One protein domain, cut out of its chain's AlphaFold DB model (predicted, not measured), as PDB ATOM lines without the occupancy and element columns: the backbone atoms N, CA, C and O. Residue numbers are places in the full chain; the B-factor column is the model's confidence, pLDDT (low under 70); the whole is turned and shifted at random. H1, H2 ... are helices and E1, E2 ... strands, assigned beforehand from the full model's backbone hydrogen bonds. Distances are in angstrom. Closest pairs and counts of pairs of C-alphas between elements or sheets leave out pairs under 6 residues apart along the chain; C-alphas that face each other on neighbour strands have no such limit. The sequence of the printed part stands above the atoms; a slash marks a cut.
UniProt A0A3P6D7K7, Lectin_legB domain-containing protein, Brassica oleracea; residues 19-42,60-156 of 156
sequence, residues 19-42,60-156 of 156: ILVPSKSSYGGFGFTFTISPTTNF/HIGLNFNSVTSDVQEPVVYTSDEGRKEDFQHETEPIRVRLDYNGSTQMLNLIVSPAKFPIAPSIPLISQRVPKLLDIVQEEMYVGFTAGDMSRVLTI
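Overview. This is residues 19 to 42 and 60 to 156 of the 156 residues of the protein "Lectin_legB domain-containing protein" of Brassica oleracea (UniProt A0A3P6D7K7). Two sheets stand partly face to face as a loose sandwich, with E4 E3 E2 E8 on one side and E5 E6 E7 on the other. The short pair E1 and E9 lies towards one end, and the small helix H1 lies at the other end, beyond the strands. The printed part has 121 residues, with nine named strands and one named helix in the order E1 E2 E3 E4 E5 E6 E7 H1 E8 E9. The larger sheet, in the order E4 E3 E2 E8, is mixed, and the other two are antiparallel. The class is mostly strand, though under half of the residues are in named elements; the whole is compact and rounded, with a radius of gyration of the C-alphas of 15.0 A and spans of 40 by 34 by 22 A.

Along the chain. The larger sheet holds E4, residues 72 to 75, E3, residues 60 to 65 and 16.5 A long, E2, residues 32 to 37 and 16.0 A long, and E8, residues 142 to 147 and 16.5 A long. E5, residues 95 to 102, spans 22.9 A from C-alpha 95 at (15.815, -6.071, 6.965); E6, residues 107 to 114, spans 23.2 A, and E7 is residues 126 to 129. E1, residues 19 to 21, begins at C-alpha 19 at (19.731, -3.242, 3.381), and E9, residues 152 to 155, ends at C-alpha 155 at (23.642, -9.092, 1.768). H1 is residues 133 to 136.

Arrangement. E3 and E2 are parallel at 8 degrees, with N 62 and O 32 2.8 A apart, within hydrogen-bond range. E2 and the edge strand E8 are antiparallel at 159 degrees, with N 35 and O 144 at 3.1 A. E3 and E4 form a hairpin, with N 61 and O 74 at 2.8 A. E5 E6 E7 is a meander, each strand the antiparallel neighbour of the one before, with N 98 and O 111 at 2.9 A and N 110 and O 126 at 2.8 A. Between the two sheets the closest C-alphas of E4 and E7 are those of Glu 74 and Ile 126, 7.9 A apart, while E2 and E5 are apart. E1 and E9 are antiparallel at 163 degrees, with N 19 and O 154 at 3.4 A. H1 only grazes the larger sheet; its closest C-alpha to E2 is Ile 136, 7.0 A from that of Ser 37. H1 is too short for any O i to N i+4 pair, and its one O i to N i+3 pair is within range.

Size, cuts and confidence. The two C-alphas farthest apart, of Lys 24 and Ser 104, are 45.5 A apart. Residues 43 to 59 are not printed, and C-alphas 42 and 60 are 19.6 A apart across the cut. The links E4 to E5 and E6 to E7 are long; in the first, residues 78 to 79 pair antiparallel with 85 to 86. The mean pLDDT of the printed part is 80.2, and residues 22 to 31, 40 to 42, 68, 90 to 91 and 146 to 156 are under 70.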
ATOM      1  N   ILE A  19      20.042  -4.663   3.233       81.25
ATOM      2  CA  ILE A  19      19.731  -3.242   3.381       81.25
ATOM      3  C   ILE A  19      19.261  -2.734   2.022       81.25
ATOM      4  O   ILE A  19      19.903  -3.007   1.006       81.25
ATOM      5  N   LEU A  20      18.156  -1.989   2.003       74.62
ATOM      6  CA  LEU A  20      17.739  -1.228   0.830       74.62
ATOM      7  C   LEU A  20      18.445   0.113   0.873       74.62
ATOM      8  O   LEU A  20      18.111   0.935   1.712       74.62
ATOM      9  N   VAL A  21      19.421   0.335  -0.004       70.38
ATOM     10  CA  VAL A  21      20.062   1.648  -0.112       70.38
ATOM     11  C   VAL A  21      19.318   2.471  -1.168       70.38
ATOM     12  O   VAL A  21      19.367   2.097  -2.346       70.38
ATOM     13  N   PRO A  22      18.652   3.574  -0.791       61.25
ATOM     14  CA  PRO A  22      17.941   4.437  -1.725       61.25
ATOM     15  C   PRO A  22      18.931   5.074  -2.703       61.25
ATOM     16  O   PRO A  22      19.976   5.606  -2.311       61.25
ATOM     17  N   SER A  23      18.617   5.030  -3.997       56.25
ATOM     18  CA  SER A  23      19.348   5.802  -4.999       56.25
ATOM     19  C   SER A  23      18.767   7.212  -5.098       56.25
ATOM     20  O   SER A  23      17.599   7.460  -4.819       56.25
ATOM     21  N   LYS A  24      19.599   8.180  -5.498       54.59
ATOM     22  CA  LYS A  24      19.199   9.594  -5.643       54.59
ATOM     23  C   LYS A  24      18.180   9.839  -6.772       54.59
ATOM     24  O   LYS A  24      17.804  10.988  -6.996       54.59
ATOM     25  N   SER A  25      17.795   8.811  -7.524       50.56
ATOM     26  CA  SER A  25      16.859   8.906  -8.641       50.56
ATOM     27  C   SER A  25      15.417   8.748  -8.175       50.56
ATOM     28  O   SER A  25      15.075   7.814  -7.465       50.56
ATOM     29  N   SER A  26      14.552   9.635  -8.656       47.50
ATOM     30  CA  SER A  26      13.100   9.660  -8.452       47.50
ATOM     31  C   SER A  26      12.324   8.581  -9.233       47.50
ATOM     32  O   SER A  26      11.130   8.740  -9.476       47.50
ATOM     33  N   TYR A  27      12.991   7.502  -9.650       50.03
ATOM     34  CA  TYR A  27      12.375   6.366 -10.337       50.03
ATOM     35  C   TYR A  27      12.283   5.190  -9.360       50.03
ATOM     36  O   TYR A  27      13.255   4.907  -8.665       50.03
ATOM     37  N   GLY A  28      11.095   4.578  -9.280       52.00
ATOM     38  CA  GLY A  28      10.704   3.593  -8.265       52.00
ATOM     39  C   GLY A  28      11.615   2.366  -8.136       52.00
ATOM     40  O   GLY A  28      12.502   2.125  -8.953       52.00
ATOM     41  N   GLY A  29      11.389   1.593  -7.072       55.75
ATOM     42  CA  GLY A  29      12.195   0.425  -6.721       55.75
ATOM     43  C   GLY A  29      12.081  -0.723  -7.727       55.75
ATOM     44  O   GLY A  29      11.002  -1.020  -8.232       55.75
ATOM     45  N   PHE A  30      13.194  -1.416  -7.977       60.50
ATOM     46  CA  PHE A  30      13.246  -2.592  -8.864       60.50
ATOM     47  C   PHE A  30      12.944  -3.911  -8.146       60.50
ATOM     48  O   PHE A  30      12.998  -4.986  -8.739       60.50
ATOM     49  N   GLY A  31      12.627  -3.820  -6.854       65.38
ATOM     50  CA  GLY A  31      12.332  -4.963  -6.013       65.38
ATOM     51  C   GLY A  31      13.513  -5.914  -5.820       65.38
ATOM     52  O   GLY A  31      14.659  -5.648  -6.186       65.38
ATOM     53  N   PHE A  32      13.203  -7.018  -5.165       74.94
ATOM     54  CA  PHE A  32      14.102  -8.091  -4.797       74.94
ATOM     55  C   PHE A  32      13.349  -9.397  -5.001       74.94
ATOM     56  O   PHE A  32      12.233  -9.529  -4.502       74.94
ATOM     57  N   THR A  33      13.923 -10.370  -5.702       76.69
ATOM     58  CA  THR A  33      13.270 -11.679  -5.861       76.69
ATOM     59  C   THR A  33      14.067 -12.786  -5.191       76.69
ATOM     60  O   THR A  33      15.294 -12.840  -5.300       76.69
ATOM     61  N   PHE A  34      13.361 -13.673  -4.490       82.38
ATOM     62  CA  PHE A  34      13.897 -14.946  -4.023       82.38
ATOM     63  C   PHE A  34      13.490 -16.036  -5.006       82.38
ATOM     64  O   PHE A  34      12.297 -16.269  -5.224       82.38
ATOM     65  N   THR A  35      14.480 -16.713  -5.583       83.62
ATOM     66  CA  THR A  35      14.226 -17.793  -6.536       83.62
ATOM     67  C   THR A  35      14.586 -19.148  -5.962       83.62
ATOM     68  O   THR A  35      15.641 -19.303  -5.356       83.62
ATOM     69  N   ILE A  36      13.730 -20.134  -6.230       83.94
ATOM     70  CA  ILE A  36      14.018 -21.559  -6.079       83.94
ATOM     71  C   ILE A  36      13.975 -22.193  -7.472       83.94
ATOM     72  O   ILE A  36      12.937 -22.145  -8.138       83.94
ATOM     73  N   SER A  37      15.079 -22.786  -7.931       83.56
ATOM     74  CA  SER A  37      15.138 -23.436  -9.246       83.56
ATOM     75  C   SER A  37      16.128 -24.607  -9.285       83.56
ATOM     76  O   SER A  37      17.164 -24.536  -8.630       83.56
ATOM     77  N   PRO A  38      15.864 -25.670 -10.067       83.06
ATOM     78  CA  PRO A  38      16.835 -26.732 -10.331       83.06
ATOM     79  C   PRO A  38      17.994 -26.314 -11.251       83.06
ATOM     80  O   PRO A  38      18.940 -27.078 -11.414       83.06
ATOM     81  N   THR A  39      17.952 -25.133 -11.884       77.44
ATOM     82  CA  THR A  39      19.046 -24.670 -12.756       77.44
ATOM     83  C   THR A  39      19.414 -23.217 -12.483       77.44
ATOM     84  O   THR A  39      18.620 -22.445 -11.952       77.44
ATOM     85  N   THR A  40      20.615 -22.829 -12.895       69.88
ATOM     86  CA  THR A  40      21.116 -21.450 -12.806       69.88
ATOM     87  C   THR A  40      20.945 -20.656 -14.104       69.88
ATOM     88  O   THR A  40      21.224 -19.461 -14.120       69.88
ATOM     89  N   ASN A  41      20.459 -21.283 -15.185       60.72
ATOM     90  CA  ASN A  41      20.303 -20.676 -16.516       60.72
ATOM     91  C   ASN A  41      19.014 -19.837 -16.632       60.72
ATOM     92  O   ASN A  41      18.231 -20.013 -17.565       60.72
ATOM     93  N   PHE A  42      18.778 -18.939 -15.676       58.81
ATOM     94  CA  PHE A  42      17.649 -18.011 -15.691       58.81
ATOM     95  C   PHE A  42      18.149 -16.571 -15.807       58.81
ATOM     96  O   PHE A  42      18.901 -16.093 -14.960       58.81
ATOM     97  N   HIS A  60       9.633  -3.992  -3.902       77.31
ATOM     98  CA  HIS A  60       8.778  -5.176  -3.780       77.31
ATOM     99  C   HIS A  60       9.617  -6.426  -3.499       77.31
ATOM    100  O   HIS A  60      10.767  -6.498  -3.928       77.31
ATOM    101  N   ILE A  61       9.053  -7.418  -2.812       81.06
ATOM    102  CA  ILE A  61       9.626  -8.761  -2.684       81.06
ATOM    103  C   ILE A  61       8.846  -9.710  -3.583       81.06
ATOM    104  O   ILE A  61       7.635  -9.862  -3.425       81.06
ATOM    105  N   GLY A  62       9.555 -10.355  -4.504       83.56
ATOM    106  CA  GLY A  62       9.037 -11.398  -5.377       83.56
ATOM    107  C   GLY A  62       9.448 -12.802  -4.933       83.56
ATOM    108  O   GLY A  62      10.542 -13.003  -4.402       83.56
ATOM    109  N   LEU A  63       8.587 -13.786  -5.189       86.62
ATOM    110  CA  LEU A  63       8.906 -15.213  -5.085       86.62
ATOM    111  C   LEU A  63       8.807 -15.862  -6.466       86.62
ATOM    112  O   LEU A  63       7.748 -15.811  -7.093       86.62
ATOM    113  N   ASN A  64       9.887 -16.502  -6.908       85.62
ATOM    114  CA  ASN A  64       9.969 -17.153  -8.211       85.62
ATOM    115  C   ASN A  64      10.208 -18.661  -8.036       85.62
ATOM    116  O   ASN A  64      11.175 -19.075  -7.387       85.62
ATOM    117  N   PHE A  65       9.368 -19.492  -8.654       87.31
ATOM    118  CA  PHE A  65       9.539 -20.950  -8.660       87.31
ATOM    119  C   PHE A  65       9.861 -21.432 -10.073       87.31
ATOM    120  O   PHE A  65       8.963 -21.595 -10.896       87.31
ATOM    121  N   ASN A  66      11.147 -21.655 -10.361       84.62
ATOM    122  CA  ASN A  66      11.634 -22.056 -11.687       84.62
ATOM    123  C   ASN A  66      11.102 -21.170 -12.841       84.62
ATOM    124  O   ASN A  66      10.755 -21.665 -13.912       84.62
ATOM    125  N   SER A  67      10.982 -19.862 -12.593       76.44
ATOM    126  CA  SER A  67      10.368 -18.884 -13.496       76.44
ATOM    127  C   SER A  67      11.095 -17.541 -13.408       76.44
ATOM    128  O   SER A  67      11.601 -17.163 -12.350       76.44
ATOM    129  N   VAL A  68      11.116 -16.804 -14.519       68.88
ATOM    130  CA  VAL A  68      11.591 -15.410 -14.562       68.88
ATOM    131  C   VAL A  68      10.533 -14.433 -14.039       68.88
ATOM    132  O   VAL A  68      10.877 -13.407 -13.463       68.88
ATOM    133  N   THR A  69       9.251 -14.784 -14.162       73.81
ATOM    134  CA  THR A  69       8.127 -14.012 -13.617       73.81
ATOM    135  C   THR A  69       7.828 -14.471 -12.198       73.81
ATOM    136  O   THR A  69       7.695 -15.676 -11.964       73.81
ATOM    137  N   SER A  70       7.686 -13.523 -11.268       74.88
ATOM    138  CA  SER A  70       7.298 -13.832  -9.893       74.88
ATOM    139  C   SER A  70       5.875 -14.364  -9.811       74.88
ATOM    140  O   SER A  70       4.944 -13.791 -10.371       74.88
ATOM    141  N   ASP A  71       5.710 -15.438  -9.053       82.44
ATOM    142  CA  ASP A  71       4.411 -16.012  -8.718       82.44
ATOM    143  C   ASP A  71       3.681 -15.194  -7.652       82.44
ATOM    144  O   ASP A  71       2.454 -15.184  -7.595       82.44
ATOM    145  N   VAL A  72       4.452 -14.525  -6.794       83.69
ATOM    146  CA  VAL A  72       3.957 -13.626  -5.752       83.69
ATOM    147  C   VAL A  72       4.811 -12.380  -5.741       83.69
ATOM    148  O   VAL A  72       6.032 -12.489  -5.849       83.69
ATOM    149  N   GLN A  73       4.177 -11.226  -5.562       81.31
ATOM    150  CA  GLN A  73       4.840  -9.960  -5.287       81.31
ATOM    151  C   GLN A  73       4.096  -9.231  -4.168       81.31
ATOM    152  O   GLN A  73       2.872  -9.132  -4.202       81.31
ATOM    153  N   GLU A  74       4.835  -8.718  -3.192       83.69
ATOM    154  CA  GLU A  74       4.317  -7.872  -2.113       83.69
ATOM    155  C   GLU A  74       5.237  -6.657  -1.923       83.69
ATOM    156  O   GLU A  74       6.445  -6.781  -2.144       83.69
ATOM    157  N   PRO A  75       4.728  -5.492  -1.487       81.94
ATOM    158  CA  PRO A  75       5.578  -4.389  -1.045       81.94
ATOM    159  C   PRO A  75       6.536  -4.830   0.074       81.94
ATOM    160  O   PRO A  75       6.194  -5.687   0.893       81.94
ATOM    161  N   VAL A  76       7.731  -4.237   0.143       82.19
ATOM    162  CA  VAL A  76       8.661  -4.458   1.262       82.19
ATOM    163  C   VAL A  76       8.118  -3.756   2.511       82.19
ATOM    164  O   VAL A  76       8.447  -2.608   2.796       82.19
ATOM    165  N   VAL A  77       7.305  -4.482   3.272       88.00
ATOM    166  CA  VAL A  77       6.744  -4.086   4.571       88.00
ATOM    167  C   VAL A  77       6.866  -5.252   5.549       88.00
ATOM    168  O   VAL A  77       7.083  -6.393   5.139       88.00
ATOM    169  N   TYR A  78       6.730  -4.992   6.846       90.81
ATOM    170  CA  TYR A  78       6.578  -6.060   7.836       90.81
ATOM    171  C   TYR A  78       5.148  -6.101   8.365       90.81
ATOM    172  O   TYR A  78       4.452  -5.089   8.392       90.81
ATOM    173  N   THR A  79       4.706  -7.280   8.795       92.56
ATOM    174  CA  THR A  79       3.428  -7.430   9.492       92.56
ATOM    175  C   THR A  79       3.700  -7.398  10.992       92.56
ATOM    176  O   THR A  79       4.462  -8.228  11.484       92.56
ATOM    177  N   SER A  80       3.129  -6.444  11.727       90.00
ATOM    178  CA  SER A  80       3.227  -6.434  13.191       90.00
ATOM    179  C   SER A  80       2.419  -7.577  13.805       90.00
ATOM    180  O   SER A  80       1.569  -8.178  13.147       90.00
ATOM    181  N   ASP A  81       2.649  -7.885  15.084       88.50
ATOM    182  CA  ASP A  81       1.915  -8.953  15.782       88.50
ATOM    183  C   ASP A  81       0.400  -8.678  15.890       88.50
ATOM    184  O   ASP A  81      -0.386  -9.585  16.155       88.50
ATOM    185  N   GLU A  82      -0.031  -7.439  15.630       90.75
ATOM    186  CA  GLU A  82      -1.439  -7.038  15.531       90.75
ATOM    187  C   GLU A  82      -2.042  -7.267  14.130       90.75
ATOM    188  O   GLU A  82      -3.217  -6.979  13.902       90.75
ATOM    189  N   GLY A  83      -1.248  -7.760  13.174       89.75
ATOM    190  CA  GLY A  83      -1.672  -8.021  11.798       89.75
ATOM    191  C   GLY A  83      -1.674  -6.791  10.890       89.75
ATOM    192  O   GLY A  83      -2.269  -6.831   9.813       89.75
ATOM    193  N   ARG A  84      -1.038  -5.685  11.300       91.44
ATOM    194  CA  ARG A  84      -0.937  -4.461  10.490       91.44
ATOM    195  C   ARG A  84       0.318  -4.505   9.621       91.44
ATOM    196  O   ARG A  84       1.379  -4.877  10.107       91.44
ATOM    197  N   LYS A  85       0.199  -4.114   8.347       89.94
ATOM    198  CA  LYS A  85       1.353  -3.898   7.460       89.94
ATOM    199  C   LYS A  85       1.980  -2.540   7.789       89.94
ATOM    200  O   LYS A  85       1.275  -1.533   7.792       89.94
ATOM    201  N   GLU A  86       3.274  -2.531   8.078       89.38
ATOM    202  CA  GLU A  86       4.032  -1.357   8.511       89.38
ATOM    203  C   GLU A  86       5.285  -1.158   7.650       89.38
ATOM    204  O   GLU A  86       5.994  -2.111   7.310       89.38
ATOM    205  N   ASP A  87       5.559   0.104   7.317       85.88
ATOM    206  CA  ASP A  87       6.752   0.508   6.579       85.88
ATOM    207  C   ASP A  87       8.005   0.506   7.459       85.88
ATOM    208  O   ASP A  87       7.972   0.698   8.679       85.88
ATOM    209  N   PHE A  88       9.158   0.370   6.809       82.19
ATOM    210  CA  PHE A  88      10.452   0.550   7.450       82.19
ATOM    211  C   PHE A  88      10.723   2.036   7.689       82.19
ATOM    212  O   PHE A  88      10.685   2.849   6.769       82.19
ATOM    213  N   GLN A  89      11.029   2.403   8.934       72.12
ATOM    214  CA  GLN A  89      11.182   3.811   9.320       72.12
ATOM    215  C   GLN A  89      12.424   4.484   8.714       72.12
ATOM    216  O   GLN A  89      12.441   5.704   8.576       72.12
ATOM    217  N   HIS A  90      13.473   3.717   8.398       66.81
ATOM    218  CA  HIS A  90      14.744   4.257   7.920       66.81
ATOM    219  C   HIS A  90      15.238   3.493   6.695       66.81
ATOM    220  O   HIS A  90      15.385   2.272   6.734       66.81
ATOM    221  N   GLU A  91      15.610   4.232   5.650       63.31
ATOM    222  CA  GLU A  91      16.123   3.714   4.370       63.31
ATOM    223  C   GLU A  91      17.545   3.111   4.471       63.31
ATOM    224  O   GLU A  91      18.271   3.013   3.494       63.31
ATOM    225  N   THR A  92      17.985   2.732   5.672       70.31
ATOM    226  CA  THR A  92      19.252   2.028   5.929       70.31
ATOM    227  C   THR A  92      19.118   0.981   7.035       70.31
ATOM    228  O   THR A  92      20.120   0.451   7.515       70.31
ATOM    229  N   GLU A  93      17.900   0.720   7.507       81.00
ATOM    230  CA  GLU A  93      17.662  -0.292   8.524       81.00
ATOM    231  C   GLU A  93      17.846  -1.692   7.915       81.00
ATOM    232  O   GLU A  93      17.210  -1.991   6.904       81.00
ATOM    233  N   PRO A  94      18.695  -2.567   8.495       88.56
ATOM    234  CA  PRO A  94      18.804  -3.933   8.011       88.56
ATOM    235  C   PRO A  94      17.471  -4.665   8.161       88.56
ATOM    236  O   PRO A  94      16.865  -4.685   9.234       88.56
ATOM    237  N   ILE A  95      17.037  -5.285   7.074       88.50
ATOM    238  CA  ILE A  95      15.815  -6.071   6.965       88.50
ATOM    239  C   ILE A  95      16.199  -7.537   7.106       88.50
ATOM    240  O   ILE A  95      17.072  -8.032   6.395       88.50
ATOM    241  N   ARG A  96      15.538  -8.235   8.026       91.81
ATOM    242  CA  ARG A  96      15.589  -9.689   8.139       91.81
ATOM    243  C   ARG A  96      14.449 -10.284   7.339       91.81
ATOM    244  O   ARG A  96      13.292  -9.928   7.548       91.81
ATOM    245  N   VAL A  97      14.785 -11.239   6.486       90.75
ATOM    246  CA  VAL A  97      13.807 -12.081   5.810       90.75
ATOM    247  C   VAL A  97      14.060 -13.524   6.184       90.75
ATOM    248  O   VAL A  97      15.192 -14.001   6.134       90.75
ATOM    249  N   ARG A  98      12.991 -14.207   6.577       93.12
ATOM    250  CA  ARG A  98      12.971 -15.632   6.876       93.12
ATOM    251  C   ARG A  98      11.925 -16.297   6.005       93.12
ATOM    252  O   ARG A  98      10.790 -15.836   5.932       93.12
ATOM    253  N   LEU A  99      12.314 -17.387   5.370       93.19
ATOM    254  CA  LEU A  99      11.448 -18.185   4.528       93.19
ATOM    255  C   LEU A  99      11.407 -19.602   5.090       93.19
ATOM    256  O   LEU A  99      12.437 -20.266   5.170       93.19
ATOM    257  N   ASP A 100      10.220 -20.035   5.504       94.31
ATOM    258  CA  ASP A 100       9.967 -21.360   6.062       94.31
ATOM    259  C   ASP A 100       9.018 -22.124   5.139       94.31
ATOM    260  O   ASP A 100       7.882 -21.703   4.918       94.31
ATOM    261  N   TYR A 101       9.465 -23.267   4.630       94.25
ATOM    262  CA  TYR A 101       8.631 -24.185   3.869       94.25
ATOM    263  C   TYR A 101       8.362 -25.454   4.673       94.25
ATOM    264  O   TYR A 101       9.282 -26.130   5.135       94.25
ATOM    265  N   ASN A 102       7.086 -25.802   4.813       95.50
ATOM    266  CA  ASN A 102       6.649 -27.045   5.425       95.50
ATOM    267  C   ASN A 102       6.349 -28.081   4.333       95.50
ATOM    268  O   ASN A 102       5.358 -27.963   3.615       95.50
ATOM    269  N   GLY A 103       7.176 -29.123   4.244       92.88
ATOM    270  CA  GLY A 103       7.070 -30.166   3.225       92.88
ATOM    271  C   GLY A 103       5.799 -31.015   3.291       92.88
ATOM    272  O   GLY A 103       5.332 -31.491   2.258       92.88
ATOM    273  N   SER A 104       5.203 -31.185   4.477       92.88
ATOM    274  CA  SER A 104       3.992 -32.001   4.631       92.88
ATOM    275  C   SER A 104       2.725 -31.240   4.248       92.88
ATOM    276  O   SER A 104       1.822 -31.814   3.642       92.88
ATOM    277  N   THR A 105       2.659 -29.944   4.561       95.06
ATOM    278  CA  THR A 105       1.504 -29.092   4.229       95.06
ATOM    279  C   THR A 105       1.674 -28.324   2.919       95.06
ATOM    280  O   THR A 105       0.698 -27.779   2.406       95.06
ATOM    281  N   GLN A 106       2.894 -28.295   2.371       94.44
ATOM    282  CA  GLN A 106       3.318 -27.471   1.235       94.44
ATOM    283  C   GLN A 106       3.155 -25.967   1.488       94.44
ATOM    284  O   GLN A 106       3.027 -25.187   0.545       94.44
ATOM    285  N   MET A 107       3.111 -25.555   2.756       96.56
ATOM    286  CA  MET A 107       2.955 -24.155   3.135       96.56
ATOM    287  C   MET A 107       4.303 -23.453   3.133       96.56
ATOM    288  O   MET A 107       5.239 -23.909   3.786       96.56
ATOM    289  N   LEU A 108       4.367 -22.325   2.437       95.12
ATOM    290  CA  LEU A 108       5.487 -21.404   2.436       95.12
ATOM    291  C   LEU A 108       5.105 -20.148   3.215       95.12
ATOM    292  O   LEU A 108       4.103 -19.506   2.894       95.12
ATOM    293  N   ASN A 109       5.921 -19.793   4.200       96.19
ATOM    294  CA  ASN A 109       5.788 -18.566   4.971       96.19
ATOM    295  C   ASN A 109       7.008 -17.679   4.723       96.19
ATOM    296  O   ASN A 109       8.136 -18.114   4.943       96.19
ATOM    297  N   LEU A 110       6.776 -16.439   4.297       94.19
ATOM    298  CA  LEU A 110       7.786 -15.388   4.230       94.19
ATOM    299  C   LEU A 110       7.533 -14.403   5.370       94.19
ATOM    300  O   LEU A 110       6.506 -13.727   5.394       94.19
ATOM    301  N   ILE A 111       8.473 -14.306   6.299       94.62
ATOM    302  CA  ILE A 111       8.459 -13.344   7.399       94.62
ATOM    303  C   ILE A 111       9.498 -12.277   7.082       94.62
ATOM    304  O   ILE A 111      10.658 -12.586   6.815       94.62
ATOM    305  N   VAL A 112       9.069 -11.023   7.120       92.38
ATOM    306  CA  VAL A 112       9.894  -9.850   6.841       92.38
ATOM    307  C   VAL A 112       9.836  -8.968   8.080       92.38
ATOM    308  O   VAL A 112       8.747  -8.723   8.591       92.38
ATOM    309  N   SER A 113      10.981  -8.545   8.614       93.12
ATOM    310  CA  SER A 113      11.021  -7.733   9.833       93.12
ATOM    311  C   SER A 113      12.273  -6.865   9.927       93.12
ATOM    312  O   SER A 113      13.322  -7.235   9.397       93.12
ATOM    313  N   PRO A 114      12.239  -5.763  10.690       92.12
ATOM    314  CA  PRO A 114      13.453  -5.064  11.088       92.12
ATOM    315  C   PRO A 114      14.430  -6.002  11.813       92.12
ATOM    316  O   PRO A 114      14.044  -6.716  12.739       92.12
ATOM    317  N   ALA A 115      15.709  -6.011  11.433       92.19
ATOM    318  CA  ALA A 115      16.707  -6.886  12.057       92.19
ATOM    319  C   ALA A 115      16.982  -6.522  13.524       92.19
ATOM    320  O   ALA A 115      17.412  -7.380  14.297       92.19
ATOM    321  N   LYS A 116      16.702  -5.265  13.911       90.81
ATOM    322  CA  LYS A 116      16.785  -4.793  15.300       90.81
ATOM    323  C   LYS A 116      15.755  -5.455  16.216       90.81
ATOM    324  O   LYS A 116      15.908  -5.383  17.432       90.81
ATOM    325  N   PHE A 117      14.702  -6.067  15.664       91.00
ATOM    326  CA  PHE A 117      13.726  -6.777  16.479       91.00
ATOM    327  C   PHE A 117      14.375  -8.046  17.056       91.00
ATOM    328  O   PHE A 117      14.846  -8.905  16.295       91.00
ATOM    329  N   PRO A 118      14.415  -8.185  18.397       86.56
ATOM    330  CA  PRO A 118      15.022  -9.347  19.042       86.56
ATOM    331  C   PRO A 118      14.230 -10.627  18.750       86.56
ATOM    332  O   PRO A 118      14.807 -11.709  18.688       86.56
ATOM    333  N   ILE A 119      12.920 -10.493  18.529       88.19
ATOM    334  CA  ILE A 119      11.999 -11.564  18.154       88.19
ATOM    335  C   ILE A 119      11.298 -11.119  16.869       88.19
ATOM    336  O   ILE A 119      10.799  -9.997  16.800       88.19
ATOM    337  N   ALA A 120      11.313 -11.967  15.840       85.25
ATOM    338  CA  ALA A 120      10.592 -11.686  14.601       85.25
ATOM    339  C   ALA A 120       9.070 -11.762  14.839       85.25
ATOM    340  O   ALA A 120       8.649 -12.588  15.654       85.25
ATOM    341  N   PRO A 121       8.254 -10.966  14.124       87.50
ATOM    342  CA  PRO A 121       6.803 -11.046  14.217       87.50
ATOM    343  C   PRO A 121       6.294 -12.457  13.927       87.50
ATOM    344  O   PRO A 121       6.857 -13.183  13.101       87.50
ATOM    345  N   SER A 122       5.205 -12.836  14.590       88.25
ATOM    346  CA  SER A 122       4.612 -14.171  14.420       88.25
ATOM    347  C   SER A 122       3.785 -14.293  13.138       88.25
ATOM    348  O   SER A 122       3.488 -15.404  12.694       88.25
ATOM    349  N   ILE A 123       3.395 -13.161  12.549       93.69
ATOM    350  CA  ILE A 123       2.535 -13.108  11.370       93.69
ATOM    351  C   ILE A 123       3.411 -12.927  10.122       93.69
ATOM    352  O   ILE A 123       4.120 -11.925  10.013       93.69
ATOM    353  N   PRO A 124       3.387 -13.875   9.169       95.38
ATOM    354  CA  PRO A 124       4.150 -13.747   7.936       95.38
ATOM    355  C   PRO A 124       3.569 -12.658   7.024       95.38
ATOM    356  O   PRO A 124       2.367 -12.393   7.029       95.38
ATOM    357  N   LEU A 125       4.428 -12.061   6.196       93.69
ATOM    358  CA  LEU A 125       4.014 -11.176   5.106       93.69
ATOM    359  C   LEU A 125       3.302 -11.971   4.004       93.69
ATOM    360  O   LEU A 125       2.261 -11.548   3.511       93.69
ATOM    361  N   ILE A 126       3.849 -13.138   3.647       93.06
ATOM    362  CA  ILE A 126       3.265 -14.065   2.668       93.06
ATOM    363  C   ILE A 126       3.068 -15.414   3.348       93.06
ATOM    364  O   ILE A 126       4.014 -15.971   3.899       93.06
ATOM    365  N   SER A 127       1.859 -15.967   3.268       95.62
ATOM    366  CA  SER A 127       1.571 -17.348   3.658       95.62
ATOM    367  C   SER A 127       0.704 -17.999   2.595       95.62
ATOM    368  O   SER A 127      -0.444 -17.605   2.395       95.62
ATOM    369  N   GLN A 128       1.257 -18.977   1.882       95.00
ATOM    370  CA  GLN A 128       0.523 -19.664   0.824       95.00
ATOM    371  C   GLN A 128       0.991 -21.097   0.623       95.00
ATOM    372  O   GLN A 128       2.125 -21.462   0.937       95.00
ATOM    373  N   ARG A 129       0.119 -21.910   0.032       95.50
ATOM    374  CA  ARG A 129       0.472 -23.259  -0.398       95.50
ATOM    375  C   ARG A 129       1.193 -23.212  -1.745       95.50
ATOM    376  O   ARG A 129       0.698 -22.585  -2.678       95.50
ATOM    377  N   VAL A 130       2.313 -23.920  -1.873       92.75
ATOM    378  CA  VAL A 130       3.140 -23.967  -3.091       92.75
ATOM    379  C   VAL A 130       3.294 -25.416  -3.577       92.75
ATOM    380  O   VAL A 130       4.377 -25.994  -3.494       92.75
ATOM    381  N   PRO A 131       2.219 -26.048  -4.092       91.06
ATOM    382  CA  PRO A 131       2.270 -27.447  -4.533       91.06
ATOM    383  C   PRO A 131       3.226 -27.658  -5.715       91.06
ATOM    384  O   PRO A 131       3.841 -28.713  -5.812       91.06
ATOM    385  N   LYS A 132       3.414 -26.629  -6.556       88.25
ATOM    386  CA  LYS A 132       4.308 -26.646  -7.725       88.25
ATOM    387  C   LYS A 132       5.775 -26.932  -7.396       88.25
ATOM    388  O   LYS A 132       6.530 -27.299  -8.286       88.25
ATOM    389  N   LEU A 133       6.192 -26.782  -6.133       88.50
ATOM    390  CA  LEU A 133       7.537 -27.175  -5.706       88.50
ATOM    391  C   LEU A 133       7.786 -28.673  -5.904       88.50
ATOM    392  O   LEU A 133       8.918 -29.055  -6.182       88.50
ATOM    393  N   LEU A 134       6.745 -29.508  -5.812       89.25
ATOM    394  CA  LEU A 134       6.861 -30.937  -6.098       89.25
ATOM    395  C   LEU A 134       7.278 -31.211  -7.549       89.25
ATOM    396  O   LEU A 134       8.001 -32.169  -7.791       89.25
ATOM    397  N   ASP A 135       6.851 -30.357  -8.482       88.75
ATOM    398  CA  ASP A 135       7.077 -30.539  -9.918       88.75
ATOM    399  C   ASP A 135       8.466 -30.055 -10.364       88.75
ATOM    400  O   ASP A 135       8.931 -30.417 -11.444       88.75
ATOM    401  N   ILE A 136       9.127 -29.215  -9.557       86.94
ATOM    402  CA  ILE A 136      10.407 -28.580  -9.913       86.94
ATOM    403  C   ILE A 136      11.581 -29.019  -9.040       86.94
ATOM    404  O   ILE A 136      12.721 -28.729  -9.397       86.94
ATOM    405  N   VAL A 137      11.327 -29.674  -7.901       85.62
ATOM    406  CA  VAL A 137      12.400 -30.111  -7.001       85.62
ATOM    407  C   VAL A 137      13.227 -31.215  -7.655       85.62
ATOM    408  O   VAL A 137      12.690 -32.190  -8.176       85.62
ATOM    409  N   GLN A 138      14.543 -31.075  -7.601       83.50
ATOM    410  CA  GLN A 138      15.505 -32.095  -8.010       83.50
ATOM    411  C   GLN A 138      16.453 -32.391  -6.842       83.50
ATOM    412  O   GLN A 138      16.329 -31.781  -5.778       83.50
ATOM    413  N   GLU A 139      17.369 -33.350  -7.012       80.50
ATOM    414  CA  GLU A 139      18.383 -33.665  -5.990       80.50
ATOM    415  C   GLU A 139      19.222 -32.433  -5.626       80.50
ATOM    416  O   GLU A 139      19.562 -32.229  -4.461       80.50
ATOM    417  N   GLU A 140      19.483 -31.575  -6.612       80.69
ATOM    418  CA  GLU A 140      20.170 -30.302  -6.446       80.69
ATOM    419  C   GLU A 140      19.221 -29.149  -6.777       80.69
ATOM    420  O   GLU A 140      18.533 -29.150  -7.799       80.69
ATOM    421  N   MET A 141      19.186 -28.152  -5.895       83.38
ATOM    422  CA  MET A 141      18.385 -26.944  -6.055       83.38
ATOM    423  C   MET A 141      19.252 -25.723  -5.790       83.38
ATOM    424  O   MET A 141      20.078 -25.708  -4.876       83.38
ATOM    425  N   TYR A 142      19.006 -24.672  -6.557       80.12
ATOM    426  CA  TYR A 142      19.647 -23.379  -6.420       80.12
ATOM    427  C   TYR A 142      18.674 -22.398  -5.782       80.12
ATOM    428  O   TYR A 142      17.493 -22.330  -6.140       80.12
ATOM    429  N   VAL A 143      19.202 -21.624  -4.836       77.12
ATOM    430  CA  VAL A 143      18.530 -20.463  -4.259       77.12
ATOM    431  C   VAL A 143      19.366 -19.228  -4.532       77.12
ATOM    432  O   VAL A 143      20.593 -19.265  -4.432       77.12
ATOM    433  N   GLY A 144      18.710 -18.140  -4.911       71.88
ATOM    434  CA  GLY A 144      19.408 -16.937  -5.335       71.88
ATOM    435  C   GLY A 144      18.566 -15.688  -5.188       71.88
ATOM    436  O   GLY A 144      17.350 -15.745  -4.989       71.88
ATOM    437  N   PHE A 145      19.260 -14.563  -5.298       72.25
ATOM    438  CA  PHE A 145      18.701 -13.232  -5.178       72.25
ATOM    439  C   PHE A 145      18.969 -12.460  -6.453       72.25
ATOM    440  O   PHE A 145      20.100 -12.466  -6.943       72.25
ATOM    441  N   THR A 146      17.962 -11.750  -6.945       67.75
ATOM    442  CA  THR A 146      18.161 -10.740  -7.984       67.75
ATOM    443  C   THR A 146      17.577  -9.414  -7.538       67.75
ATOM    444  O   THR A 146      16.545  -9.359  -6.865       67.75
ATOM    445  N   ALA A 147      18.288  -8.346  -7.875       66.00
ATOM    446  CA  ALA A 147      17.909  -6.971  -7.604       66.00
ATOM    447  C   ALA A 147      18.102  -6.184  -8.897       66.00
ATOM    448  O   ALA A 147      19.115  -6.369  -9.575       66.00
ATOM    449  N   GLY A 148      17.131  -5.349  -9.259       57.94
ATOM    450  CA  GLY A 148      17.300  -4.480 -10.416       57.94
ATOM    451  C   GLY A 148      18.156  -3.257 -10.101       57.94
ATOM    452  O   GLY A 148      18.335  -2.856  -8.950       57.94
ATOM    453  N   ASP A 149      18.692  -2.676 -11.165       50.38
ATOM    454  CA  ASP A 149      19.945  -1.915 -11.214       50.38
ATOM    455  C   ASP A 149      19.961  -0.549 -10.479       50.38
ATOM    456  O   ASP A 149      20.892   0.235 -10.638       50.38
ATOM    457  N   MET A 150      18.956  -0.221  -9.653       48.72
ATOM    458  CA  MET A 150      18.921   1.049  -8.897       48.72
ATOM    459  C   MET A 150      18.756   0.920  -7.378       48.72
ATOM    460  O   MET A 150      18.780   1.943  -6.687       48.72
ATOM    461  N   SER A 151      18.658  -0.294  -6.835       49.31
ATOM    462  CA  SER A 151      18.753  -0.562  -5.394       49.31
ATOM    463  C   SER A 151      19.996  -1.410  -5.125       49.31
ATOM    464  O   SER A 151      20.104  -2.554  -5.563       49.31
ATOM    465  N   ARG A 152      20.972  -0.863  -4.386       53.22
ATOM    466  CA  ARG A 152      22.121  -1.667  -3.938       53.22
ATOM    467  C   ARG A 152      21.639  -2.564  -2.805       53.22
ATOM    468  O   ARG A 152      21.457  -2.088  -1.688       53.22
ATOM    469  N   VAL A 153      21.428  -3.842  -3.104       54.44
ATOM    470  CA  VAL A 153      21.176  -4.874  -2.097       54.44
ATOM    471  C   VAL A 153      22.526  -5.329  -1.561       54.44
ATOM    472  O   VAL A 153      23.312  -5.953  -2.273       54.44
ATOM    473  N   LEU A 154      22.819  -4.975  -0.311       56.38
ATOM    474  CA  LEU A 154      23.952  -5.538   0.414       56.38
ATOM    475  C   LEU A 154      23.445  -6.693   1.272       56.38
ATOM    476  O   LEU A 154      22.738  -6.454   2.249       56.38
ATOM    477  N   THR A 155      23.820  -7.916   0.910       57.78
ATOM    478  CA  THR A 155      23.642  -9.092   1.768       57.78
ATOM    479  C   THR A 155      24.783  -9.119   2.782       57.78
ATOM    480  O   THR A 155      25.949  -9.082   2.381       57.78
ATOM    481  N   ILE A 156      24.451  -9.127   4.075       53.91
ATOM    482  CA  ILE A 156      25.411  -9.147   5.196       53.91
ATOM    483  C   ILE A 156      25.402 -10.483   5.931       53.91
ATOM    484  O   ILE A 156      24.323 -11.120   5.980       53.91
TER     485      ILE A 156